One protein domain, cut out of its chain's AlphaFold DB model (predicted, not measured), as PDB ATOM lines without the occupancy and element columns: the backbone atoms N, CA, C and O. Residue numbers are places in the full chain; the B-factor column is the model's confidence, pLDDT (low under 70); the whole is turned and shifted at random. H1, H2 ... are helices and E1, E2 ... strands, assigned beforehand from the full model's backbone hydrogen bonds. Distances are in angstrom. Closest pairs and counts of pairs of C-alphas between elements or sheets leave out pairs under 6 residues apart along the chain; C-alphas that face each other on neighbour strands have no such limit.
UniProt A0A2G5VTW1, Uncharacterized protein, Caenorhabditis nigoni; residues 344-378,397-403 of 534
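Overview. This is residues 344 to 378 and 397 to 403 of the 534 residues of an uncharacterized protein of Caenorhabditis nigoni (UniProt A0A2G5VTW1). A small two-strand hairpin, E1 and E2, lies loosely over the first part of one long helix, H1, and the chain turns back between them in a U whose bend is the link of residues 355 to 360. H1 makes most of the length, and a short separate piece, residues 397 to 403, begins near the turn of the hairpin and runs away from it. The printed part has 42 residues with two named strands and one named helix, in the order E1, E2, H1; the sheet, order E1 - E2, is antiparallel and the class is mixed, helices and strands. The whole is only just compact, close to loose, with a radius of gyration of the C-alphas of 10.8 A, and elongated, with spans of 33 by 21 by 17 A.

Along the chain. E1 is residues 344 to 347, 10.1 A long, from C-alpha 344 at (0.002, -28.883, -11.046). E2 is residues 350 to 354, 10.8 A long. H1 is residues 361 to 378, 25.7 A from C-alpha 361 at (8.273, -16.193, -7.986) to C-alpha 378 at (20.422, -26.826, -28.005).

Arrangement. E1 and E2 form a hairpin with a tight link, antiparallel at 157 degrees between their directions. N 347 and O 350 are 2.9 A apart and N 352 and O 345 are 2.8 A apart, within hydrogen-bond range. The closest C-alphas of E2 and H1 are those of Leu 352 and Leu 364, 7.7 A apart. E1 and H1 are only just apart, 8.2 A at their closest. In H1 every O i to N i+4 pair is within hydrogen-bond range.

Size, cuts and confidence. The two C-alphas farthest apart are those of Asp 356 and Arg 377, 33.3 A. Residues 379 to 396 are not printed, and C-alphas 378 and 397 are 13.3 A apart across this cut. The link from E2 to H1 is short. The mean pLDDT of the printed part is 76.2, with residues 354 to 358 and 398 to 403 under 70.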
ATOM      1  N   LEU A 344      -1.270 -28.518 -10.435       83.94
ATOM      2  CA  LEU A 344       0.002 -28.883 -11.046       83.94
ATOM      3  C   LEU A 344       0.451 -27.747 -11.960       83.94
ATOM      4  O   LEU A 344      -0.219 -27.444 -12.947       83.94
ATOM      5  N   LEU A 345       1.602 -27.159 -11.652       84.81
ATOM      6  CA  LEU A 345       2.275 -26.231 -12.554       84.81
ATOM      7  C   LEU A 345       3.466 -26.943 -13.186       84.81
ATOM      8  O   LEU A 345       4.351 -27.424 -12.477       84.81
ATOM      9  N   ALA A 346       3.489 -26.985 -14.514       80.38
ATOM     10  CA  ALA A 346       4.603 -27.519 -15.277       80.38
ATOM     11  C   ALA A 346       5.073 -26.513 -16.331       80.38
ATOM     12  O   ALA A 346       4.258 -25.833 -16.955       80.38
ATOM     13  N   LEU A 347       6.384 -26.454 -16.541       81.25
ATOM     14  CA  LEU A 347       7.038 -25.672 -17.584       81.25
ATOM     15  C   LEU A 347       7.812 -26.646 -18.476       81.25
ATOM     16  O   LEU A 347       8.647 -27.389 -17.975       81.25
ATOM     17  N   ASN A 348       7.485 -26.701 -19.772       78.62
ATOM     18  CA  ASN A 348       8.115 -27.601 -20.755       78.62
ATOM     19  C   ASN A 348       8.208 -29.084 -20.326       78.62
ATOM     20  O   ASN A 348       9.145 -29.792 -20.672       78.62
ATOM     21  N   GLY A 349       7.227 -29.577 -19.560       75.19
ATOM     22  CA  GLY A 349       7.206 -30.954 -19.041       75.19
ATOM     23  C   GLY A 349       7.865 -31.137 -17.671       75.19
ATOM     24  O   GLY A 349       7.614 -32.146 -17.013       75.19
ATOM     25  N   ARG A 350       8.618 -30.147 -17.176       74.81
ATOM     26  CA  ARG A 350       9.140 -30.132 -15.808       74.81
ATOM     27  C   ARG A 350       8.065 -29.660 -14.837       74.81
ATOM     28  O   ARG A 350       7.559 -28.546 -14.948       74.81
ATOM     29  N   ILE A 351       7.745 -30.496 -13.856       78.38
ATOM     30  CA  ILE A 351       6.820 -30.144 -12.776       78.38
ATOM     31  C   ILE A 351       7.539 -29.191 -11.814       78.38
ATOM     32  O   ILE A 351       8.552 -29.564 -11.228       78.38
ATOM     33  N   LEU A 352       7.018 -27.971 -11.667       75.94
ATOM     34  CA  LEU A 352       7.554 -26.946 -10.763       75.94
ATOM     35  C   LEU A 352       6.961 -27.074  -9.362       75.94
ATOM     36  O   LEU A 352       7.671 -27.011  -8.370       75.94
ATOM     37  N   SER A 353       5.649 -27.286  -9.281       71.50
ATOM     38  CA  SER A 353       4.941 -27.445  -8.014       71.50
ATOM     39  C   SER A 353       3.917 -28.560  -8.155       71.50
ATOM     40  O   SER A 353       3.144 -28.592  -9.119       71.50
ATOM     41  N   LYS A 354       3.938 -29.489  -7.196       64.75
ATOM     42  CA  LYS A 354       2.928 -30.530  -7.015       64.75
ATOM     43  C   LYS A 354       2.259 -30.257  -5.675       64.75
ATOM     44  O   LYS A 354       2.963 -30.269  -4.669       64.75
ATOM     45  N   SER A 355       0.935 -30.085  -5.670       62.88
ATOM     46  CA  SER A 355       0.093 -29.651  -4.533       62.88
ATOM     47  C   SER A 355       0.013 -28.129  -4.337       62.88
ATOM     48  O   SER A 355       0.662 -27.369  -5.048       62.88
ATOM     49  N   ASP A 356      -0.798 -27.686  -3.369       59.81
ATOM     50  CA  ASP A 356      -1.034 -26.275  -3.008       59.81
ATOM     51  C   ASP A 356       0.194 -25.571  -2.385       59.81
ATOM     52  O   ASP A 356       0.071 -24.581  -1.656       59.81
ATOM     53  N   SER A 357       1.408 -26.069  -2.643       63.12
ATOM     54  CA  SER A 357       2.639 -25.358  -2.327       63.12
ATOM     55  C   SER A 357       2.676 -24.037  -3.090       63.12
ATOM     56  O   SER A 357       2.523 -23.991  -4.313       63.12
ATOM     57  N   LYS A 358       2.876 -22.954  -2.332       66.62
ATOM     58  CA  LYS A 358       3.032 -21.593  -2.853       66.62
ATOM     59  C   LYS A 358       4.108 -21.604  -3.936       66.62
ATOM     60  O   LYS A 358       5.228 -22.023  -3.667       66.62
ATOM     61  N   ILE A 359       3.753 -21.152  -5.136       73.00
ATOM     62  CA  ILE A 359       4.713 -20.967  -6.224       73.00
ATOM     63  C   ILE A 359       5.598 -19.788  -5.835       73.00
ATOM     64  O   ILE A 359       5.104 -18.667  -5.697       73.00
ATOM     65  N   ASP A 360       6.886 -20.048  -5.629       80.62
ATOM     66  CA  ASP A 360       7.853 -18.982  -5.424       80.62
ATOM     67  C   ASP A 360       8.158 -18.314  -6.771       80.62
ATOM     68  O   ASP A 360       8.541 -18.957  -7.752       80.62
ATOM     69  N   LEU A 361       7.968 -16.997  -6.815       84.88
ATOM     70  CA  LEU A 361       8.273 -16.193  -7.986       84.88
ATOM     71  C   LEU A 361       9.757 -16.285  -8.357       84.88
ATOM     72  O   LEU A 361      10.091 -16.311  -9.540       84.88
ATOM     73  N   PHE A 362      10.642 -16.336  -7.363       84.69
ATOM     74  CA  PHE A 362      12.082 -16.367  -7.598       84.69
ATOM     75  C   PHE A 362      12.516 -17.715  -8.187       84.69
ATOM     76  O   PHE A 362      13.237 -17.733  -9.183       84.69
ATOM     77  N   GLU A 363      11.981 -18.827  -7.671       81.56
ATOM     78  CA  GLU A 363      12.216 -20.173  -8.216       81.56
ATOM     79  C   GLU A 363      11.720 -20.301  -9.664       81.56
ATOM     80  O   GLU A 363      12.392 -20.891 -10.516       81.56
ATOM     81  N   LEU A 364      10.564 -19.702  -9.977       84.81
ATOM     82  CA  LEU A 364      10.040 -19.675 -11.340       84.81
ATOM     83  C   LEU A 364      11.003 -18.951 -12.292       84.81
ATOM     84  O   LEU A 364      11.265 -19.444 -13.388       84.81
ATOM     85  N   ILE A 365      11.556 -17.807 -11.881       84.69
ATOM     86  CA  ILE A 365      12.506 -17.033 -12.693       84.69
ATOM     87  C   ILE A 365      13.807 -17.798 -12.902       84.69
ATOM     88  O   ILE A 365      14.290 -17.870 -14.031       84.69
ATOM     89  N   GLU A 366      14.365 -18.382 -11.844       83.12
ATOM     90  CA  GLU A 366      15.574 -19.200 -11.945       83.12
ATOM     91  C   GLU A 366      15.356 -20.396 -12.872       83.12
ATOM     92  O   GLU A 366      16.191 -20.673 -13.737       83.12
ATOM     93  N   THR A 367      14.196 -21.050 -12.769       83.00
ATOM     94  CA  THR A 367      13.863 -22.174 -13.644       83.00
ATOM     95  C   THR A 367      13.725 -21.722 -15.097       83.00
ATOM     96  O   THR A 367      14.338 -22.333 -15.967       83.00
ATOM     97  N   MET A 368      13.021 -20.616 -15.369       84.88
ATOM     98  CA  MET A 368      12.910 -20.049 -16.721       84.88
ATOM     99  C   MET A 368      14.276 -19.682 -17.317       84.88
ATOM    100  O   MET A 368      14.526 -19.981 -18.483       84.88
ATOM    101  N   LYS A 369      15.174 -19.082 -16.526       84.19
ATOM    102  CA  LYS A 369      16.545 -18.769 -16.961       84.19
ATOM    103  C   LYS A 369      17.337 -20.035 -17.286       84.19
ATOM    104  O   LYS A 369      17.984 -20.111 -18.327       84.19
ATOM    105  N   SER A 370      17.265 -21.045 -16.416       83.31
ATOM    106  CA  SER A 370      17.955 -22.321 -16.631       83.31
ATOM    107  C   SER A 370      17.467 -23.029 -17.898       83.31
ATOM    108  O   SER A 370      18.277 -23.509 -18.687       83.31
ATOM    109  N   GLU A 371      16.155 -23.009 -18.130       81.81
ATOM    110  CA  GLU A 371      15.502 -23.626 -19.277       81.81
ATOM    111  C   GLU A 371      15.881 -22.917 -20.579       81.81
ATOM    112  O   GLU A 371      16.256 -23.564 -21.556       81.81
ATOM    113  N   LYS A 372      15.871 -21.577 -20.576       82.75
ATOM    114  CA  LYS A 372      16.342 -20.777 -21.709       82.75
ATOM    115  C   LYS A 372      17.801 -21.094 -22.036       82.75
ATOM    116  O   LYS A 372      18.103 -21.380 -23.185       82.75
ATOM    117  N   LYS A 373      18.695 -21.130 -21.045       83.44
ATOM    118  CA  LYS A 373      20.118 -21.438 -21.267       83.44
ATOM    119  C   LYS A 373      20.336 -22.822 -21.884       83.44
ATOM    120  O   LYS A 373      21.255 -23.009 -22.679       83.44
ATOM    121  N   VAL A 374      19.520 -23.804 -21.503       82.38
ATOM    122  CA  VAL A 374      19.527 -25.133 -22.133       82.38
ATOM    123  C   VAL A 374      19.034 -25.035 -23.571       82.38
ATOM    124  O   VAL A 374      19.676 -25.580 -24.465       82.38
ATOM    125  N   MET A 375      17.935 -24.318 -23.796       80.94
ATOM    126  CA  MET A 375      17.372 -24.111 -25.123       80.94
ATOM    127  C   MET A 375      18.371 -23.430 -26.065       80.94
ATOM    128  O   MET A 375      18.599 -23.940 -27.155       80.94
ATOM    129  N   ASP A 376      19.011 -22.343 -25.641       81.31
ATOM    130  CA  ASP A 376      19.978 -21.599 -26.454       81.31
ATOM    131  C   ASP A 376      21.154 -22.505 -26.859       81.31
ATOM    132  O   ASP A 376      21.505 -22.583 -28.033       81.31
ATOM    133  N   ARG A 377      21.676 -23.317 -25.928       82.44
ATOM    134  CA  ARG A 377      22.714 -24.323 -26.227       82.44
ATOM    135  C   ARG A 377      22.241 -25.405 -27.196       82.44
ATOM    136  O   ARG A 377      23.012 -25.862 -28.035       82.44
ATOM    137  N   LEU A 378      20.995 -25.858 -27.070       80.38
ATOM    138  CA  LEU A 378      20.422 -26.826 -28.005       80.38
ATOM    139  C   LEU A 378      20.244 -26.212 -29.394       80.38
ATOM    140  O   LEU A 378      20.513 -26.898 -30.376       80.38
ATOM    141  N   THR A 397      10.925 -31.927 -22.937       72.06
ATOM    142  CA  THR A 397      10.128 -32.889 -22.147       72.06
ATOM    143  C   THR A 397      10.827 -34.234 -21.904       72.06
ATOM    144  O   THR A 397      10.447 -34.957 -20.985       72.06
ATOM    145  N   LEU A 398      11.822 -34.599 -22.721       69.12
ATOM    146  CA  LEU A 398      12.590 -35.843 -22.579       69.12
ATOM    147  C   LEU A 398      13.786 -35.694 -21.631       69.12
ATOM    148  O   LEU A 398      14.293 -36.701 -21.133       69.12
ATOM    149  N   PHE A 399      14.247 -34.467 -21.391       65.19
ATOM    150  CA  PHE A 399      15.372 -34.203 -20.508       65.19
ATOM    151  C   PHE A 399      14.880 -33.925 -19.086       65.19
ATOM    152  O   PHE A 399      14.375 -32.850 -18.773       65.19
ATOM    153  N   ASP A 400      15.069 -34.897 -18.195       62.75
ATOM    154  CA  ASP A 400      14.879 -34.680 -16.764       62.75
ATOM    155  C   ASP A 400      16.165 -34.096 -16.158       62.75
ATOM    156  O   ASP A 400      17.125 -34.813 -15.872       62.75
ATOM    157  N   PHE A 401      16.192 -32.770 -15.998       61.09
ATOM    158  CA  PHE A 401      17.275 -32.050 -15.321       61.09
ATOM    159  C   PHE A 401      17.094 -31.979 -13.800       61.09
ATOM    160  O   PHE A 401      17.819 -31.231 -13.135       61.09
ATOM    161  N   SER A 402      16.126 -32.700 -13.222       61.03
ATOM    162  CA  SER A 402      16.055 -32.795 -11.768       61.03
ATOM    163  C   SER A 402      17.365 -33.387 -11.228       61.03
ATOM    164  O   SER A 402      17.965 -34.263 -11.862       61.03
ATOM    165  N   PRO A 403      17.878 -32.882 -10.090       57.19
ATOM    166  CA  PRO A 403      19.094 -33.423  -9.509       57.19
ATOM    167  C   PRO A 403      18.878 -34.916  -9.294       57.19
ATOM    168  O   PRO A 403      17.889 -35.312  -8.674       57.19
TER     169      PRO A 403